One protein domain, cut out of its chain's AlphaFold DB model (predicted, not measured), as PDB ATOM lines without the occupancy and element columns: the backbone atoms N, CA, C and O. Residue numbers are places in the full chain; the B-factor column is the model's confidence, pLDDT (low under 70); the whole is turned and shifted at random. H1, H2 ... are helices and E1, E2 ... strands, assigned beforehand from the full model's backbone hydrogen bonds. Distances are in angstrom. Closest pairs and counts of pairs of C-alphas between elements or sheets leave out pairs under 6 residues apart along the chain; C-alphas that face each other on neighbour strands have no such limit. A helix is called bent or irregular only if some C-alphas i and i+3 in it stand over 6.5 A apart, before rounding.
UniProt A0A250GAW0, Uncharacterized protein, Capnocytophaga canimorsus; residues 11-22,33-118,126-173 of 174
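AT A GLANCE: This is residues 11 to 22, 33 to 118 and 126 to 173 of the 174 residues of an uncharacterized protein of Capnocytophaga canimorsus (UniProt A0A250GAW0). One long sheet of ten strands curls back on itself like part of a barrel: the leaf E8 E9 E3 E4 faces the leaf E2 E1 E6 E7 E10, with the bent strand E5 as the hinge. Away from that hinge, E7 runs on into E8 and so passes from one leaf to the other, while the one named helix, H1, only grazes the sheet near E6 and E7. The printed part has 146 residues, under half of them in named elements, in the order E1 E2 E3 E4 E5 E6 H1 E7 E8 E9 E10; the class is mostly strand. The mixed sheet has the order E8 E9 E3 E4 E5 E2 E1 E6 E7 E10. The whole is compact, with a radius of gyration of the C-alphas of 15.8 A and spans of 47 by 38 by 30 A.

IN THESE COORDINATES: Find C-alpha 14 at (20.241, 4.411, 92.900), where E1, residues 14 to 19, begins. E2, residues 34 to 42, is the longest strand, 26.2 A. Next come E3, residues 52 to 55, E4, residues 58 to 61, and E5, residues 75 to 82, 17.8 A long, which bends by 74 degrees at residue 79. E6 is residues 94 to 98, and H1, residues 105 to 116, runs 15.8 A from C-alpha 105 at (29.785, 2.516, 97.320). Then look for E7 at residues 132 to 135, E8 at 138 to 142, E9 at 159 to 163 and E10 at 170 to 172, ending at C-alpha 172 (41.807, 3.229, 83.397).

HOW THE PARTS SIT: Start at E2, whose pairing is staggered: residues 34 to 39 pair with E5, N 38 to O 76 at 2.9 A, and residues 39 to 42 with E1, N 17 to O 39 at 2.8 A. Both pairs are antiparallel. E3, E4 and E5 form a meander, each strand the antiparallel neighbour of the one before; look at N 53 and O 60, 3.0 A. With E2, antiparallel to E5, they make a Greek key of four strands. E9 is parallel to E3, N 160 to O 54 at 2.8 A, and E6 is parallel to E7, N 96 to O 134 at 2.8 A. The closest C-alphas of E6 and E8, Lys 98 and Lys 138, are 5.2 A apart. In H1 every O i to N i+4 pair is within hydrogen-bond range.

THE WHOLE: The C-alphas farthest apart, Lys 126 and Ser 148, are 51.7 A apart. Residues 23 to 32 and 119 to 125 are not printed, with gaps of 12.0 A and 8.5 A between C-alphas. The links E4 to E5, E5 to E6 and E8 to E9 are long. Mean pLDDT of the printed part is 76.0; 43 residues are under 70, among them 84 to 93, 145 to 156 and 166 to 173.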
ATOM      1  N   GLU A  11      18.252   8.912  96.032       94.56
ATOM      2  CA  GLU A  11      19.562   9.521  96.236       94.56
ATOM      3  C   GLU A  11      20.529   8.621  97.011       94.56
ATOM      4  O   GLU A  11      21.729   8.612  96.734       94.56
ATOM      5  N   THR A  12      20.039   7.849  97.980       95.88
ATOM      6  CA  THR A  12      20.902   6.961  98.771       95.88
ATOM      7  C   THR A  12      21.216   5.657  98.050       95.88
ATOM      8  O   THR A  12      22.253   5.051  98.335       95.88
ATOM      9  N   SER A  13      20.347   5.229  97.128       95.94
ATOM     10  CA  SER A  13      20.281   3.828  96.709       95.94
ATOM     11  C   SER A  13      20.463   3.578  95.215       95.94
ATOM     12  O   SER A  13      20.825   2.458  94.845       95.94
ATOM     13  N   VAL A  14      20.277   4.584  94.359       96.06
ATOM     14  CA  VAL A  14      20.241   4.411  92.900       96.06
ATOM     15  C   VAL A  14      21.444   5.052  92.214       96.06
ATOM     16  O   VAL A  14      21.889   6.143  92.570       96.06
ATOM     17  N   ILE A  15      21.950   4.367  91.189       94.62
ATOM     18  CA  ILE A  15      22.833   4.951  90.176       94.62
ATOM     19  C   ILE A  15      22.127   4.983  88.821       94.62
ATOM     20  O   ILE A  15      21.238   4.169  88.549       94.62
ATOM     21  N   ILE A  16      22.618   5.854  87.948       92.88
ATOM     22  CA  ILE A  16      22.233   5.926  86.543       92.88
ATOM     23  C   ILE A  16      23.467   5.661  85.691       92.88
ATOM     24  O   ILE A  16      24.462   6.382  85.780       92.88
ATOM     25  N   ILE A  17      23.384   4.643  84.849       88.88
ATOM     26  CA  ILE A  17      24.426   4.252  83.910       88.88
ATOM     27  C   ILE A  17      24.019   4.745  82.525       88.88
ATOM     28  O   ILE A  17      23.004   4.318  81.966       88.88
ATOM     29  N   GLN A  18      24.819   5.650  81.979       82.44
ATOM     30  CA  GLN A  18      24.720   6.111  80.603       82.44
ATOM     31  C   GLN A  18      25.866   5.486  79.818       82.44
ATOM     32  O   GLN A  18      27.037   5.767  80.078       82.44
ATOM     33  N   ASN A  19      25.528   4.641  78.850       70.69
ATOM     34  CA  ASN A  19      26.504   4.180  77.878       70.69
ATOM     35  C   ASN A  19      26.499   5.181  76.726       70.69
ATOM     36  O   ASN A  19      25.449   5.436  76.137       70.69
ATOM     37  N   ASN A  20      27.671   5.710  76.367       53.47
ATOM     38  CA  ASN A  20      27.818   6.505  75.143       53.47
ATOM     39  C   ASN A  20      27.637   5.657  73.864       53.47
ATOM     40  O   ASN A  20      27.706   6.200  72.762       53.47
ATOM     41  N   ASP A  21      27.338   4.357  74.005       43.97
ATOM     42  CA  ASP A  21      26.788   3.476  72.970       43.97
ATOM     43  C   ASP A  21      25.360   3.908  72.596       43.97
ATOM     44  O   ASP A  21      24.373   3.181  72.727       43.97
ATOM     45  N   PHE A  22      25.244   5.116  72.075       40.94
ATOM     46  CA  PHE A  22      24.150   5.434  71.201       40.94
ATOM     47  C   PHE A  22      24.489   4.910  69.801       40.94
ATOM     48  O   PHE A  22      25.501   5.279  69.213       40.94
ATOM     49  N   ASN A  33      15.299   6.641  62.869       67.25
ATOM     50  CA  ASN A  33      14.574   6.883  64.124       67.25
ATOM     51  C   ASN A  33      15.097   5.940  65.222       67.25
ATOM     52  O   ASN A  33      15.055   4.722  65.043       67.25
ATOM     53  N   PHE A  34      15.516   6.456  66.377       74.62
ATOM     54  CA  PHE A  34      15.974   5.644  67.514       74.62
ATOM     55  C   PHE A  34      15.329   6.081  68.835       74.62
ATOM     56  O   PHE A  34      14.931   7.234  68.973       74.62
ATOM     57  N   ALA A  35      15.275   5.187  69.825       81.94
ATOM     58  CA  ALA A  35      14.948   5.536  71.210       81.94
ATOM     59  C   ALA A  35      16.230   5.676  72.040       81.94
ATOM     60  O   ALA A  35      17.200   4.941  71.826       81.94
ATOM     61  N   LEU A  36      16.240   6.627  72.972       83.12
ATOM     62  CA  LEU A  36      17.315   6.771  73.940       83.12
ATOM     63  C   LEU A  36      17.227   5.644  74.984       83.12
ATOM     64  O   LEU A  36      16.131   5.170  75.277       83.12
ATOM     65  N   LYS A  37      18.360   5.215  75.549       85.25
ATOM     66  CA  LYS A  37      18.416   4.186  76.597       85.25
ATOM     67  C   LYS A  37      19.249   4.659  77.778       85.25
ATOM     68  O   LYS A  37      20.292   5.283  77.588       85.25
ATOM     69  N   VAL A  38      18.806   4.320  78.982       87.75
ATOM     70  CA  VAL A  38      19.543   4.540  80.225       87.75
ATOM     71  C   VAL A  38      19.290   3.375  81.175       87.75
ATOM     72  O   VAL A  38      18.188   2.837  81.214       87.75
ATOM     73  N   THR A  39      20.296   2.964  81.942       91.75
ATOM     74  CA  THR A  39      20.126   1.885  82.922       91.75
ATOM     75  C   THR A  39      20.092   2.461  84.327       91.75
ATOM     76  O   THR A  39      21.001   3.190  84.728       91.75
ATOM     77  N   LEU A  40      19.061   2.118  85.091       94.62
ATOM     78  CA  LEU A  40      18.950   2.455  86.506       94.62
ATOM     79  C   LEU A  40      19.203   1.203  87.336       94.62
ATOM     80  O   LEU A  40      18.656   0.134  87.070       94.62
ATOM     81  N   LYS A  41      20.017   1.340  88.383       95.06
ATOM     82  CA  LYS A  41      20.294   0.238  89.306       95.06
ATOM     83  C   LYS A  41      20.153   0.696  90.748       95.06
ATOM     84  O   LYS A  41      20.918   1.542  91.205       95.06
ATOM     85  N   SER A  42      19.207   0.087  91.462       95.81
ATOM     86  CA  SER A  42      19.142   0.164  92.923       95.81
ATOM     87  C   SER A  42      20.111  -0.838  93.560       95.81
ATOM     88  O   SER A  42      20.225  -1.986  93.111       95.81
ATOM     89  N   PHE A  43      20.793  -0.405  94.617       95.44
ATOM     90  CA  PHE A  43      21.653  -1.225  95.480       95.44
ATOM     91  C   PHE A  43      21.037  -1.508  96.858       95.44
ATOM     92  O   PHE A  43      21.677  -2.141  97.713       95.44
ATOM     93  N   ASP A  44      19.790  -1.083  97.041       95.00
ATOM     94  CA  ASP A  44      18.955  -1.381  98.193       95.00
ATOM     95  C   ASP A  44      17.765  -2.249  97.760       95.00
ATOM     96  O   ASP A  44      17.103  -1.943  96.766       95.00
ATOM     97  N   SER A  45      17.527  -3.359  98.464       91.25
ATOM     98  CA  SER A  45      16.446  -4.302  98.142       91.25
ATOM     99  C   SER A  45      15.064  -3.756  98.472       91.25
ATOM    100  O   SER A  45      14.078  -4.204  97.885       91.25
ATOM    101  N   ASP A  46      15.000  -2.807  99.402       93.19
ATOM    102  CA  ASP A  46      13.748  -2.266  99.911       93.19
ATOM    103  C   ASP A  46      13.323  -1.027  99.101       93.19
ATOM    104  O   ASP A  46      12.153  -0.641  99.116       93.19
ATOM    105  N   PHE A  47      14.241  -0.457  98.306       92.94
ATOM    106  CA  PHE A  47      13.937   0.591  97.337       92.94
ATOM    107  C   PHE A  47      13.498   0.018  95.988       92.94
ATOM    108  O   PHE A  47      14.270  -0.630  95.274       92.94
ATOM    109  N   LYS A  48      12.261   0.326  95.597       92.00
ATOM    110  CA  LYS A  48      11.703  -0.041  94.293       92.00
ATOM    111  C   LYS A  48      11.812   1.132  93.328       92.00
ATOM    112  O   LYS A  48      11.360   2.230  93.640       92.00
ATOM    113  N   LEU A  49      12.382   0.878  92.153       92.44
ATOM    114  CA  LEU A  49      12.399   1.856  91.069       92.44
ATOM    115  C   LEU A  49      10.971   2.111  90.571       92.44
ATOM    116  O   LEU A  49      10.161   1.187  90.473       92.44
ATOM    117  N   SER A  50      10.676   3.371  90.258       91.69
ATOM    118  CA  SER A  50       9.463   3.736  89.530       91.69
ATOM    119  C   SER A  50       9.562   3.199  88.101       91.69
ATOM    120  O   SER A  50      10.600   3.397  87.486       91.69
ATOM    121  N   PRO A  51       8.508   2.605  87.520       90.62
ATOM    122  CA  PRO A  51       8.545   2.106  86.140       90.62
ATOM    123  C   PRO A  51       8.708   3.214  85.086       90.62
ATOM    124  O   PRO A  51       8.886   2.921  83.905       90.62
ATOM    125  N   VAL A  52       8.609   4.484  85.491       90.06
ATOM    126  CA  VAL A  52       8.761   5.660  84.629       90.06
ATOM    127  C   VAL A  52       9.567   6.730  85.364       90.06
ATOM    128  O   VAL A  52       9.335   6.976  86.552       90.06
ATOM    129  N   TYR A  53      10.483   7.378  84.648       90.38
ATOM    130  CA  TYR A  53      11.240   8.549  85.097       90.38
ATOM    131  C   TYR A  53      11.322   9.580  83.972       90.38
ATOM    132  O   TYR A  53      11.259   9.237  82.789       90.38
ATOM    133  N   LYS A  54      11.527  10.846  84.334       87.50
ATOM    134  CA  LYS A  54      11.804  11.918  83.375       87.50
ATOM    135  C   LYS A  54      13.204  12.490  83.598       87.50
ATOM    136  O   LYS A  54      13.514  12.966  84.686       87.50
ATOM    137  N   PHE A  55      14.026  12.458  82.553       84.69
ATOM    138  CA  PHE A  55      15.395  12.980  82.526       84.69
ATOM    139  C   PHE A  55      15.461  14.105  81.495       84.69
ATOM    140  O   PHE A  55      15.103  13.881  80.339       84.69
ATOM    141  N   ASP A  56      15.869  15.311  81.895       74.62
ATOM    142  CA  ASP A  56      15.969  16.482  81.003       74.62
ATOM    143  C   ASP A  56      14.702  16.733  80.154       74.62
ATOM    144  O   ASP A  56      14.754  17.100  78.981       74.62
ATOM    145  N   GLY A  57      13.525  16.494  80.744       75.69
ATOM    146  CA  GLY A  57      12.228  16.654  80.076       75.69
ATOM    147  C   GLY A  57      11.816  15.500  79.151       75.69
ATOM    148  O   GLY A  57      10.692  15.509  78.647       75.69
ATOM    149  N   ILE A  58      12.669  14.492  78.964       81.69
ATOM    150  CA  ILE A  58      12.392  13.286  78.177       81.69
ATOM    151  C   ILE A  58      11.895  12.188  79.121       81.69
ATOM    152  O   ILE A  58      12.508  11.916  80.151       81.69
ATOM    153  N   GLU A  59      10.771  11.564  78.776       86.88
ATOM    154  CA  GLU A  59      10.182  10.469  79.550       86.88
ATOM    155  C   GLU A  59      10.788   9.133  79.126       86.88
ATOM    156  O   GLU A  59      10.903   8.858  77.927       86.88
ATOM    157  N   TYR A  60      11.150   8.310  80.108       89.69
ATOM    158  CA  TYR A  60      11.667   6.970  79.898       89.69
ATOM    159  C   TYR A  60      10.902   5.951  80.735       89.69
ATOM    160  O   TYR A  60      10.551   6.226  81.884       89.69
ATOM    161  N   CYS A  61      10.700   4.760  80.178       90.75
ATOM    162  CA  CYS A  61       9.937   3.685  80.802       90.75
ATOM    163  C   CYS A  61      10.676   2.340  80.790       90.75
ATOM    164  O   CYS A  61      11.439   2.057  79.866       90.75
ATOM    165  N   ASP A  62      10.388   1.540  81.816       91.88
ATOM    166  CA  ASP A  62      10.814   0.148  82.041       91.88
ATOM    167  C   ASP A  62       9.569  -0.668  82.461       91.88
ATOM    168  O   ASP A  62       9.376  -1.061  83.616       91.88
ATOM    169  N   ASN A  63       8.604  -0.764  81.547       89.81
ATOM    170  CA  ASN A  63       7.255  -1.289  81.785       89.81
ATOM    171  C   ASN A  63       6.709  -2.177  80.649       89.81
ATOM    172  O   ASN A  63       5.542  -2.573  80.692       89.81
ATOM    173  N   GLY A  64       7.527  -2.499  79.650       85.94
ATOM    174  CA  GLY A  64       7.179  -3.283  78.467       85.94
ATOM    175  C   GLY A  64       6.268  -2.552  77.476       85.94
ATOM    176  O   GLY A  64       5.606  -3.203  76.666       85.94
ATOM    177  N   LEU A  65       6.160  -1.222  77.574       83.88
ATOM    178  CA  LEU A  65       5.369  -0.380  76.676       83.88
ATOM    179  C   LEU A  65       6.267   0.541  75.838       83.88
ATOM    180  O   LEU A  65       7.434   0.779  76.134       83.88
ATOM    181  N   PHE A  66       5.680   1.126  74.793       87.25
ATOM    182  CA  PHE A  66       6.354   2.047  73.872       87.25
ATOM    183  C   PHE A  66       7.578   1.420  73.189       87.25
ATOM    184  O   PHE A  66       7.414   0.588  72.299       87.25
ATOM    185  N   ASN A  67       8.783   1.864  73.554       85.62
ATOM    186  CA  ASN A  67      10.050   1.373  73.016       85.62
ATOM    187  C   ASN A  67      10.760   0.417  73.984       85.62
ATOM    188  O   ASN A  67      11.869  -0.021  73.674       85.62
ATOM    189  N   ASP A  68      10.140   0.113  75.128       86.69
ATOM    190  CA  ASP A  68      10.664  -0.842  76.087       86.69
ATOM    191  C   ASP A  68      10.204  -2.258  75.731       86.69
ATOM    192  O   ASP A  68       9.010  -2.536  75.597       86.69
ATOM    193  N   GLU A  69      11.173  -3.151  75.555       87.88
ATOM    194  CA  GLU A  69      10.937  -4.534  75.142       87.88
ATOM    195  C   GLU A  69      10.733  -5.467  76.344       87.88
ATOM    196  O   GLU A  69      10.062  -6.493  76.206       87.88
ATOM    197  N   VAL A  70      11.303  -5.139  77.513       89.88
ATOM    198  CA  VAL A  70      11.332  -6.024  78.686       89.88
ATOM    199  C   VAL A  70      11.058  -5.226  79.958       89.88
ATOM    200  O   VAL A  70      11.933  -4.563  80.484       89.88
ATOM    201  N   ALA A  71       9.856  -5.386  80.509       90.62
ATOM    202  CA  ALA A  71       9.464  -4.711  81.740       90.62
ATOM    203  C   ALA A  71      10.277  -5.163  82.970       90.62
ATOM    204  O   ALA A  71      10.320  -6.356  83.296       90.62
ATOM    205  N   GLY A  72      10.778  -4.198  83.734       90.31
ATOM    206  CA  GLY A  72      11.418  -4.373  85.035       90.31
ATOM    207  C   GLY A  72      12.855  -4.890  84.977       90.31
ATOM    208  O   GLY A  72      13.324  -5.454  85.973       90.31
ATOM    209  N   ASP A  73      13.548  -4.752  83.847       90.62
ATOM    210  CA  ASP A  73      14.947  -5.177  83.709       90.62
ATOM    211  C   ASP A  73      15.954  -4.083  84.128       90.62
ATOM    212  O   ASP A  73      17.160  -4.338  84.234       90.62
ATOM    213  N   GLY A  74      15.456  -2.886  84.459       90.25
ATOM    214  CA  GLY A  74      16.246  -1.718  84.835       90.25
ATOM    215  C   GLY A  74      16.762  -0.916  83.638       90.25
ATOM    216  O   GLY A  74      17.523   0.036  83.843       90.25
ATOM    217  N   VAL A  75      16.387  -1.272  82.407       91.44
ATOM    218  CA  VAL A  75      16.740  -0.573  81.168       91.44
ATOM    219  C   VAL A  75      15.571   0.303  80.736       91.44
ATOM    220  O   VAL A  75      14.617  -0.115  80.098       91.44
ATOM    221  N   TYR A  76      15.695   1.589  81.029       91.88
ATOM    222  CA  TYR A  76      14.689   2.582  80.707       91.88
ATOM    223  C   TYR A  76      14.901   3.077  79.277       91.88
ATOM    224  O   TYR A  76      15.994   3.529  78.914       91.88
ATOM    225  N   THR A  77      13.851   3.028  78.463       89.88
ATOM    226  CA  THR A  77      13.874   3.512  77.075       89.88
ATOM    227  C   THR A  77      13.016   4.760  76.924       89.88
ATOM    228  O   THR A  77      11.969   4.870  77.559       89.88
ATOM    229  N   SER A  78      13.447   5.727  76.110       87.38
ATOM    230  CA  SER A  78      12.654   6.939  75.898       87.38
ATOM    231  C   SER A  78      11.355   6.622  75.168       87.38
ATOM    232  O   SER A  78      11.352   5.872  74.189       87.38
ATOM    233  N   VAL A  79      10.258   7.256  75.577       86.56
ATOM    234  CA  VAL A  79       8.959   7.115  74.902       86.56
ATOM    235  C   VAL A  79       9.018   7.707  73.489       86.56
ATOM    236  O   VAL A  79       8.524   7.108  72.530       86.56
ATOM    237  N   GLN A  80       9.660   8.870  73.334       83.38
ATOM    238  CA  GLN A  80       9.873   9.490  72.027       83.38
ATOM    239  C   GLN A  80      11.008   8.803  71.261       83.38
ATOM    240  O   GLN A  80      11.954   8.274  71.850       83.38
ATOM    241  N   LYS A  81      10.929   8.873  69.928       82.56
ATOM    242  CA  LYS A  81      12.041   8.553  69.029       82.56
ATOM    243  C   LYS A  81      12.675   9.836  68.508       82.56
ATOM    244  O   LYS A  81      11.994  10.848  68.348       82.56
ATOM    245  N   PHE A  82      13.968   9.773  68.231       74.56
ATOM    246  CA  PHE A  82      14.769  10.889  67.751       74.56
ATOM    247  C   PHE A  82      15.405  10.542  66.405       74.56
ATOM    248  O   PHE A  82      15.717   9.381  66.124       74.56
ATOM    249  N   ASN A  83      15.608  11.571  65.584       70.38
ATOM    250  CA  ASN A  83      16.302  11.457  64.305       70.38
ATOM    251  C   ASN A  83      17.817  11.584  64.513       70.38
ATOM    252  O   ASN A  83      18.264  12.289  65.418       70.38
ATOM    253  N   SER A  84      18.589  10.893  63.668       62.25
ATOM    254  CA  SER A  84      20.047  10.753  63.764       62.25
ATOM    255  C   SER A  84      20.791  12.046  64.140       62.25
ATOM    256  O   SER A  84      20.651  13.084  63.491       62.25
ATOM    257  N   LEU A  85      21.646  11.940  65.159       53.62
ATOM    258  CA  LEU A  85      22.800  12.815  65.320       53.62
ATOM    259  C   LEU A  85      23.921  12.256  64.438       53.62
ATOM    260  O   LEU A  85      24.208  11.061  64.495       53.62
ATOM    261  N   THR A  86      24.543  13.123  63.636       47.00
ATOM    262  CA  THR A  86      25.745  12.821  62.842       47.00
ATOM    263  C   THR A  86      26.735  11.999  63.665       47.00
ATOM    264  O   THR A  86      27.003  12.376  64.806       47.00
ATOM    265  N   GLU A  87      27.252  10.909  63.085       44.91
ATOM    266  CA  GLU A  87      28.193   9.950  63.684       44.91
ATOM    267  C   GLU A  87      29.138  10.603  64.711       44.91
ATOM    268  O   GLU A  87      30.171  11.181  64.363       44.91
ATOM    269  N   LYS A  88      28.807  10.507  66.004       43.59
ATOM    270  CA  LYS A  88      29.814  10.670  67.052       43.59
ATOM    271  C   LYS A  88      30.587   9.362  67.115       43.59
ATOM    272  O   LYS A  88      29.991   8.288  67.119       43.59
ATOM    273  N   LYS A  89      31.920   9.458  67.127       42.00
ATOM    274  CA  LYS A  89      32.786   8.300  67.360       42.00
ATOM    275  C   LYS A  89      32.309   7.568  68.612       42.00
ATOM    276  O   LYS A  89      32.045   8.195  69.633       42.00
ATOM    277  N   LEU A  90      32.198   6.253  68.466       45.84
ATOM    278  CA  LEU A  90      31.817   5.312  69.504       45.84
ATOM    279  C   LEU A  90      32.940   5.263  70.552       45.84
ATOM    280  O   LEU A  90      33.838   4.427  70.463       45.84
ATOM    281  N   ASP A  91      32.939   6.192  71.503       50.88
ATOM    282  CA  ASP A  91      33.723   6.021  72.721       50.88
ATOM    283  C   ASP A  91      32.935   5.052  73.601       50.88
ATOM    284  O   ASP A  91      31.805   5.333  73.995       50.88
ATOM    285  N   SER A  92      33.516   3.885  73.880       57.34
ATOM    286  CA  SER A  92      32.905   2.821  74.687       57.34
ATOM    287  C   SER A  92      32.774   3.176  76.168       57.34
ATOM    288  O   SER A  92      32.663   2.285  77.000       57.34
ATOM    289  N   ASP A  93      32.832   4.456  76.508       67.19
ATOM    290  CA  ASP A  93      32.888   4.927  77.877       67.19
ATOM    291  C   ASP A  93      31.528   4.761  78.555       67.19
ATOM    292  O   ASP A  93      30.471   5.112  78.014       67.19
ATOM    293  N   ILE A  94      31.583   4.244  79.778       77.62
ATOM    294  CA  ILE A  94      30.427   4.101  80.653       77.62
ATOM    295  C   ILE A  94      30.456   5.260  81.636       77.62
ATOM    296  O   ILE A  94      31.419   5.416  82.388       77.62
ATOM    297  N   THR A  95      29.390   6.054  81.656       83.00
ATOM    298  CA  THR A  95      29.228   7.143  82.619       83.00
ATOM    299  C   THR A  95      28.294   6.707  83.741       83.00
ATOM    300  O   THR A  95      27.136   6.361  83.508       83.00
ATOM    301  N   ILE A  96      28.799   6.729  84.972       88.19
ATOM    302  CA  ILE A  96      28.062   6.422  86.195       88.19
ATOM    303  C   ILE A  96      27.699   7.733  86.889       88.19
ATOM    304  O   ILE A  96      28.575   8.459  87.357       88.19
ATOM    305  N   ASN A  97      26.408   8.011  87.001       90.75
ATOM    306  CA  ASN A  97      25.873   9.162  87.719       90.75
ATOM    307  C   ASN A  97      25.240   8.682  89.034       90.75
ATOM    308  O   ASN A  97      24.500   7.695  89.047       90.75
ATOM    309  N   LYS A  98      25.540   9.349  90.149       92.75
ATOM    310  CA  LYS A  98      25.044   8.982  91.489       92.75
ATOM    311  C   LYS A  98      24.938  10.212  92.382       92.75
ATOM    312  O   LYS A  98      25.665  11.176  92.180       92.75
ATOM    313  N   SER A  99      24.058  10.187  93.376       93.25
ATOM    314  CA  SER A  99      23.946  11.296  94.329       93.25
ATOM    315  C   SER A  99      25.186  11.418  95.225       93.25
ATOM    316  O   SER A  99      25.892  10.435  95.465       93.25
ATOM    317  N   ASP A 100      25.411  12.600  95.795       90.69
ATOM    318  CA  ASP A 100      26.392  12.816  96.870       90.69
ATOM    319  C   ASP A 100      26.025  12.066  98.161       90.69
ATOM    320  O   ASP A 100      26.893  11.747  98.972       90.69
ATOM    321  N   LYS A 101      24.742  11.729  98.320       94.00
ATOM    322  CA  LYS A 101      24.200  10.941  99.433       94.00
ATOM    323  C   LYS A 101      24.248   9.429  99.211       94.00
ATOM    324  O   LYS A 101      23.745   8.698 100.061       94.00
ATOM    325  N   PHE A 102      24.807   8.944  98.101       94.44
ATOM    326  CA  PHE A 102      24.804   7.517  97.772       94.44
ATOM    327  C   PHE A 102      25.546   6.679  98.828       94.44
ATOM    328  O   PHE A 102      26.717   6.925  99.120       94.44
ATOM    329  N   GLN A 103      24.885   5.656  99.376       95.38
ATOM    330  CA  GLN A 103      25.367   4.923 100.556       95.38
ATOM    331  C   GLN A 103      25.978   3.549 100.241       95.38
ATOM    332  O   GLN A 103      26.596   2.939 101.111       95.38
ATOM    333  N   HIS A 104      25.862   3.043  99.008       94.44
ATOM    334  CA  HIS A 104      26.268   1.669  98.669       94.44
ATOM    335  C   HIS A 104      27.544   1.587  97.819       94.44
ATOM    336  O   HIS A 104      27.640   0.759  96.911       94.44
ATOM    337  N   SER A 105      28.538   2.434  98.103       88.94
ATOM    338  CA  SER A 105      29.785   2.516  97.320       88.94
ATOM    339  C   SER A 105      30.528   1.177  97.192       88.94
ATOM    340  O   SER A 105      31.035   0.867  96.119       88.94
ATOM    341  N   GLU A 106      30.540   0.338  98.231       87.81
ATOM    342  CA  GLU A 106      31.161  -0.995  98.160       87.81
ATOM    343  C   GLU A 106      30.423  -1.935  97.197       87.81
ATOM    344  O   GLU A 106      31.050  -2.587  96.362       87.81
ATOM    345  N   LYS A 107      29.084  -1.976  97.262       91.38
ATOM    346  CA  LYS A 107      28.276  -2.806  96.354       91.38
ATOM    347  C   LYS A 107      28.404  -2.327  94.908       91.38
ATOM    348  O   LYS A 107      28.461  -3.155  94.002       91.38
ATOM    349  N   LEU A 108      28.476  -1.011  94.708       89.00
ATOM    350  CA  LEU A 108      28.748  -0.403  93.410       89.00
ATOM    351  C   LEU A 108      30.093  -0.875  92.854       89.00
ATOM    352  O   LEU A 108      30.138  -1.361  91.729       89.00
ATOM    353  N   ASN A 109      31.166  -0.802  93.641       84.31
ATOM    354  CA  ASN A 109      32.492  -1.244  93.202       84.31
ATOM    355  C   ASN A 109      32.495  -2.728  92.810       84.31
ATOM    356  O   ASN A 109      32.982  -3.071  91.734       84.31
ATOM    357  N   SER A 110      31.887  -3.594  93.624       83.56
ATOM    358  CA  SER A 110      31.750  -5.023  93.309       83.56
ATOM    359  C   SER A 110      30.936  -5.264  92.034       83.56
ATOM    360  O   SER A 110      31.292  -6.114  91.221       83.56
ATOM    361  N   PHE A 111      29.857  -4.503  91.828       85.69
ATOM    362  CA  PHE A 111      29.060  -4.565  90.605       85.69
ATOM    363  C   PHE A 111      29.880  -4.153  89.379       85.69
ATOM    364  O   PHE A 111      29.858  -4.868  88.376       85.69
ATOM    365  N   LEU A 112      30.629  -3.050  89.458       81.88
ATOM    366  CA  LEU A 112      31.461  -2.589  88.350       81.88
ATOM    367  C   LEU A 112      32.567  -3.601  88.022       81.88
ATOM    368  O   LEU A 112      32.795  -3.899  86.853       81.88
ATOM    369  N   GLN A 113      33.186  -4.201  89.041       75.81
ATOM    370  CA  GLN A 113      34.174  -5.264  88.854       75.81
ATOM    371  C   GLN A 113      33.575  -6.498  88.173       75.81
ATOM    372  O   GLN A 113      34.139  -7.008  87.212       75.81
ATOM    373  N   ALA A 114      32.406  -6.957  88.621       78.50
ATOM    374  CA  ALA A 114      31.777  -8.156  88.073       78.50
ATOM    375  C   ALA A 114      31.276  -7.986  86.628       78.50
ATOM    376  O   ALA A 114      31.288  -8.953  85.867       78.50
ATOM    377  N   ASN A 115      30.811  -6.786  86.260       76.88
ATOM    378  CA  ASN A 115      30.150  -6.544  84.973       76.88
ATOM    379  C   ASN A 115      31.064  -5.902  83.923       76.88
ATOM    380  O   ASN A 115      30.819  -6.075  82.731       76.88
ATOM    381  N   TYR A 116      32.100  -5.174  84.349       70.81
ATOM    382  CA  TYR A 116      32.909  -4.338  83.459       70.81
ATOM    383  C   TYR A 116      34.421  -4.526  83.623       70.81
ATOM    384  O   TYR A 116      35.179  -4.019  82.804       70.81
ATOM    385  N   THR A 117      34.889  -5.256  84.641       62.94
ATOM    386  CA  THR A 117      36.307  -5.636  84.756       62.94
ATOM    387  C   THR A 117      36.502  -7.060  84.236       62.94
ATOM    388  O   THR A 117      35.678  -7.942  84.471       62.94
ATOM    389  N   ASN A 118      37.584  -7.274  83.485       53.06
ATOM    390  CA  ASN A 118      37.917  -8.541  82.837       53.06
ATOM    391  C   ASN A 118      38.003  -9.690  83.858       53.06
ATOM    392  O   ASN A 118      39.015  -9.867  84.526       53.06
ATOM    393  N   LYS A 126      37.194 -10.018  75.590       41.12
ATOM    394  CA  LYS A 126      38.174 -10.180  74.501       41.12
ATOM    395  C   LYS A 126      38.042  -9.142  73.380       41.12
ATOM    396  O   LYS A 126      38.891  -9.126  72.491       41.12
ATOM    397  N   LEU A 127      36.998  -8.306  73.383       44.50
ATOM    398  CA  LEU A 127      36.645  -7.467  72.232       44.50
ATOM    399  C   LEU A 127      36.892  -5.958  72.392       44.50
ATOM    400  O   LEU A 127      36.839  -5.269  71.374       44.50
ATOM    401  N   LYS A 128      37.191  -5.407  73.579       48.28
ATOM    402  CA  LYS A 128      37.419  -3.949  73.714       48.28
ATOM    403  C   LYS A 128      38.563  -3.608  74.688       48.28
ATOM    404  O   LYS A 128      38.326  -3.524  75.886       48.28
ATOM    405  N   PRO A 129      39.787  -3.334  74.200       44.50
ATOM    406  CA  PRO A 129      40.953  -3.063  75.049       44.50
ATOM    407  C   PRO A 129      40.958  -1.703  75.786       44.50
ATOM    408  O   PRO A 129      42.009  -1.317  76.280       44.50
ATOM    409  N   LYS A 130      39.843  -0.952  75.859       53.53
ATOM    410  CA  LYS A 130      39.755   0.344  76.572       53.53
ATOM    411  C   LYS A 130      38.323   0.666  77.019       53.53
ATOM    412  O   LYS A 130      37.680   1.550  76.460       53.53
ATOM    413  N   LEU A 131      37.800  -0.061  78.001       60.38
ATOM    414  CA  LEU A 131      36.572   0.356  78.680       60.38
ATOM    415  C   LEU A 131      36.941   1.370  79.774       60.38
ATOM    416  O   LEU A 131      37.543   0.983  80.772       60.38
ATOM    417  N   SER A 132      36.623   2.657  79.586       63.81
ATOM    418  CA  SER A 132      36.772   3.667  80.644       63.81
ATOM    419  C   SER A 132      35.459   3.806  81.410       63.81
ATOM    420  O   SER A 132      34.399   4.005  80.810       63.81
ATOM    421  N   ILE A 133      35.525   3.701  82.739       71.25
ATOM    422  CA  ILE A 133      34.403   4.037  83.615       71.25
ATOM    423  C   ILE A 133      34.633   5.454  84.125       71.25
ATOM    424  O   ILE A 133      35.634   5.735  84.790       71.25
ATOM    425  N   LYS A 134      33.687   6.339  83.825       76.94
ATOM    426  CA  LYS A 134      33.692   7.738  84.244       76.94
ATOM    427  C   LYS A 134      32.588   7.948  85.264       76.94
ATOM    428  O   LYS A 134      31.454   7.532  85.053       76.94
ATOM    429  N   PHE A 135      32.903   8.610  86.368       79.88
ATOM    430  CA  PHE A 135      31.862   9.173  87.223       79.88
ATOM    431  C   PHE A 135      31.441  10.514  86.625       79.88
ATOM    432  O   PHE A 135      32.293  11.361  86.365       79.88
ATOM    433  N   GLY A 136      30.151  10.633  86.319       83.12
ATOM    434  CA  GLY A 136      29.563  11.794  85.662       83.12
ATOM    435  C   GLY A 136      28.975  12.777  86.666       83.12
ATOM    436  O   GLY A 136      29.639  13.232  87.591       83.12
ATOM    437  N   CYS A 137      27.704  13.099  86.476       86.19
ATOM    438  CA  CYS A 137      26.976  14.062  87.281       86.19
ATOM    439  C   CYS A 137      26.469  13.483  88.600       86.19
ATOM    440  O   CYS A 137      26.175  12.286  88.735       86.19
ATOM    441  N   LYS A 138      26.271  14.387  89.559       90.38
ATOM    442  CA  LYS A 138      25.403  14.131  90.701       90.38
ATOM    443  C   LYS A 138      23.951  14.126  90.243       90.38
ATOM    444  O   LYS A 138      23.582  14.805  89.287       90.38
ATOM    445  N   VAL A 139      23.129  13.332  90.924       90.94
ATOM    446  CA  VAL A 139      21.702  13.187  90.599       90.94
ATOM    447  C   VAL A 139      20.828  13.361  91.830       90.94
ATOM    448  O   VAL A 139      21.235  13.027  92.951       90.94
ATOM    449  N   ARG A 140      19.633  13.915  91.623       90.56
ATOM    450  CA  ARG A 140      18.583  14.063  92.642       90.56
ATOM    451  C   ARG A 140      17.199  14.029  92.007       90.56
ATOM    452  O   ARG A 140      17.067  14.353  90.824       90.56
ATOM    453  N   LEU A 141      16.186  13.675  92.795       90.31
ATOM    454  CA  LEU A 141      14.803  13.887  92.388       90.31
ATOM    455  C   LEU A 141      14.424  15.360  92.552       90.31
ATOM    456  O   LEU A 141      14.813  16.013  93.524       90.31
ATOM    457  N   VAL A 142      13.668  15.881  91.592       86.44
ATOM    458  CA  VAL A 142      13.136  17.246  91.597       86.44
ATOM    459  C   VAL A 142      11.665  17.244  91.214       86.44
ATOM    460  O   VAL A 142      11.172  16.312  90.575       86.44
ATOM    461  N   ASP A 143      10.972  18.323  91.566       81.44
ATOM    462  CA  ASP A 143       9.642  18.577  91.031       81.44
ATOM    463  C   ASP A 143       9.736  18.778  89.517       81.44
ATOM    464  O   ASP A 143      10.551  19.563  89.018       81.44
ATOM    465  N   CYS A 144       8.889  18.077  88.769       76.12
ATOM    466  CA  CYS A 144       8.815  18.275  87.332       76.12
ATOM    467  C   CYS A 144       8.360  19.710  87.016       76.12
ATOM    468  O   CYS A 144       7.419  20.207  87.643       76.12
ATOM    469  N   PRO A 145       8.989  20.401  86.045       64.69
ATOM    470  CA  PRO A 145       8.624  21.771  85.717       64.69
ATOM    471  C   PRO A 145       7.157  21.851  85.270       64.69
ATOM    472  O   PRO A 145       6.778  21.351  84.211       64.69
ATOM    473  N   ASN A 146       6.334  22.526  86.075       50.56
ATOM    474  CA  ASN A 146       4.945  22.834  85.746       50.56
ATOM    475  C   ASN A 146       4.908  23.865  84.610       50.56
ATOM    476  O   ASN A 146       5.082  25.061  84.847       50.56
ATOM    477  N   THR A 147       4.648  23.439  83.375       50.25
ATOM    478  CA  THR A 147       4.236  24.373  82.315       50.25
ATOM    479  C   THR A 147       2.861  23.995  81.782       50.25
ATOM    480  O   THR A 147       2.467  22.830  81.799       50.25
ATOM    481  N   SER A 148       2.113  24.994  81.306       45.34
ATOM    482  CA  SER A 148       0.721  24.884  80.842       45.34
ATOM    483  C   SER A 148       0.496  23.917  79.667       45.34
ATOM    484  O   SER A 148      -0.649  23.664  79.305       45.34
ATOM    485  N   TRP A 149       1.563  23.358  79.090       38.94
ATOM    486  CA  TRP A 149       1.546  22.404  77.980       38.94
ATOM    487  C   TRP A 149       2.367  21.127  78.248       38.94
ATOM    488  O   TRP A 149       2.196  20.158  77.517       38.94
ATOM    489  N   TYR A 150       3.196  21.082  79.307       43.06
ATOM    490  CA  TYR A 150       3.928  19.877  79.752       43.06
ATOM    491  C   TYR A 150       3.248  19.111  80.892       43.06
ATOM    492  O   TYR A 150       3.851  18.215  81.480       43.06
ATOM    493  N   ASN A 151       1.983  19.396  81.197       42.38
ATOM    494  CA  ASN A 151       1.257  18.676  82.244       42.38
ATOM    495  C   ASN A 151       0.722  17.303  81.789       42.38
ATOM    496  O   ASN A 151      -0.370  16.893  82.169       42.38
ATOM    497  N   THR A 152       1.471  16.593  80.948       42.16
ATOM    498  CA  THR A 152       1.224  15.178  80.675       42.16
ATOM    499  C   THR A 152       2.273  14.373  81.422       42.16
ATOM    500  O   THR A 152       3.126  13.744  80.801       42.16
ATOM    501  N   SER A 153       2.237  14.407  82.760       48.34
ATOM    502  CA  SER A 153       2.693  13.219  83.474       48.34
ATOM    503  C   SER A 153       1.662  12.154  83.123       48.34
ATOM    504  O   SER A 153       0.532  12.204  83.619       48.34
ATOM    505  N   PHE A 154       1.972  11.265  82.184       49.22
ATOM    506  CA  PHE A 154       1.035  10.193  81.855       49.22
ATOM    507  C   PHE A 154       0.819   9.287  83.081       49.22
ATOM    508  O   PHE A 154      -0.245   8.681  83.205       49.22
ATOM    509  N   PHE A 155       1.784   9.268  84.018       53.12
ATOM    510  CA  PHE A 155       1.779   8.399  85.196       53.12
ATOM    511  C   PHE A 155       2.205   9.067  86.520       53.12
ATOM    512  O   PHE A 155       2.289   8.373  87.531       53.12
ATOM    513  N   GLY A 156       2.443  10.384  86.561       60.91
ATOM    514  CA  GLY A 156       2.927  11.065  87.775       60.91
ATOM    515  C   GLY A 156       4.414  10.823  88.034       60.91
ATOM    516  O   GLY A 156       4.832  10.711  89.185       60.91
ATOM    517  N   GLU A 157       5.193  10.661  86.966       72.81
ATOM    518  CA  GLU A 157       6.568  10.187  87.034       72.81
ATOM    519  C   GLU A 157       7.520  11.169  87.750       72.81
ATOM    520  O   GLU A 157       7.449  12.379  87.527       72.81
ATOM    521  N   PRO A 158       8.439  10.671  88.599       86.25
ATOM    522  CA  PRO A 158       9.464  11.500  89.222       86.25
ATOM    523  C   PRO A 158      10.448  12.059  88.181       86.25
ATOM    524  O   PRO A 158      10.920  11.340  87.293       86.25
ATOM    525  N   CYS A 159      10.802  13.337  88.328       88.06
ATOM    526  CA  CYS A 159      11.846  13.972  87.529       88.06
ATOM    527  C   CYS A 159      13.210  13.821  88.197       88.06
ATOM    528  O   CYS A 159      13.353  14.017  89.402       88.06
ATOM    529  N   VAL A 160      14.219  13.506  87.393       89.06
ATOM    530  CA  VAL A 160      15.611  13.400  87.819       89.06
ATOM    531  C   VAL A 160      16.406  14.525  87.172       89.06
ATOM    532  O   VAL A 160      16.377  14.700  85.954       89.06
ATOM    533  N   GLU A 161      17.142  15.264  87.994       87.94
ATOM    534  CA  GLU A 161      18.055  16.316  87.556       87.94
ATOM    535  C   GLU A 161      19.507  15.837  87.659       87.94
ATOM    536  O   GLU A 161      19.927  15.344  88.713       87.94
ATOM    537  N   PHE A 162      20.277  16.025  86.584       88.00
ATOM    538  CA  PHE A 162      21.735  15.907  86.593       88.00
ATOM    539  C   PHE A 162      22.347  17.270  86.928       88.00
ATOM    540  O   PHE A 162      22.092  18.262  86.247       88.00
ATOM    541  N   TYR A 163      23.165  17.331  87.972       84.69
ATOM    542  CA  TYR A 163      23.827  18.555  88.414       84.69
ATOM    543  C   TYR A 163      25.270  18.267  88.823       84.69
ATOM    544  O   TYR A 163      25.635  17.118  89.059       84.69
ATOM    545  N   ASP A 164      26.091  19.318  88.905       83.06
ATOM    546  CA  ASP A 164      27.489  19.213  89.348       83.06
ATOM    547  C   ASP A 164      28.253  18.094  88.614       83.06
ATOM    548  O   ASP A 164      28.789  17.156  89.202       83.06
ATOM    549  N   CYS A 165      28.189  18.155  87.283       79.62
ATOM    550  CA  CYS A 165      28.883  17.245  86.384       79.62
ATOM    551  C   CYS A 165      30.383  17.540  86.431       79.62
ATOM    552  O   CYS A 165      30.885  18.371  85.671       79.62
ATOM    553  N   GLU A 166      31.092  16.896  87.359       59.19
ATOM    554  CA  GLU A 166      32.549  16.962  87.419       59.19
ATOM    555  C   GLU A 166      33.155  16.405  86.117       59.19
ATOM    556  O   GLU A 166      32.665  15.440  85.525       59.19
ATOM    557  N   ALA A 167      34.247  17.019  85.655       48.12
ATOM    558  CA  ALA A 167      35.036  16.501  84.545       48.12
ATOM    559  C   ALA A 167      35.788  15.238  85.011       48.12
ATOM    560  O   ALA A 167      36.875  15.328  85.569       48.12
ATOM    561  N   SER A 168      35.134  14.088  84.833       45.16
ATOM    562  CA  SER A 168      35.590  12.696  84.954       45.16
ATOM    563  C   SER A 168      37.012  12.447  85.484       45.16
ATOM    564  O   SER A 168      37.999  12.709  84.793       45.16
ATOM    565  N   VAL A 169      37.114  11.763  86.629       43.09
ATOM    566  CA  VAL A 169      38.290  10.933  86.937       43.09
ATOM    567  C   VAL A 169      38.207   9.691  86.052       43.09
ATOM    568  O   VAL A 169      37.312   8.864  86.227       43.09
ATOM    569  N   GLU A 170      39.105   9.574  85.075       42.75
ATOM    570  CA  GLU A 170      39.253   8.349  84.290       42.75
ATOM    571  C   GLU A 170      39.862   7.264  85.174       42.75
ATOM    572  O   GLU A 170      41.021   7.352  85.582       42.75
ATOM    573  N   ILE A 171      39.086   6.220  85.463       47.31
ATOM    574  CA  ILE A 171      39.652   4.979  85.981       47.31
ATOM    575  C   ILE A 171      39.991   4.131  84.759       47.31
ATOM    576  O   ILE A 171      39.122   3.495  84.162       47.31
ATOM    577  N   GLY A 172      41.259   4.181  84.354       39.00
ATOM    578  CA  GLY A 172      41.807   3.229  83.397       39.00
ATOM    579  C   GLY A 172      41.836   1.847  84.038       39.00
ATOM    580  O   GLY A 172      42.446   1.667  85.089       39.00
ATOM    581  N   ILE A 173      41.145   0.888  83.427       42.22
ATOM    582  CA  ILE A 173      41.289  -0.525  83.764       42.22
ATOM    583  C   ILE A 173      42.310  -1.075  82.765       42.22
ATOM    584  O   ILE A 173      41.972  -1.278  81.598       42.22
TER     585      ILE A 173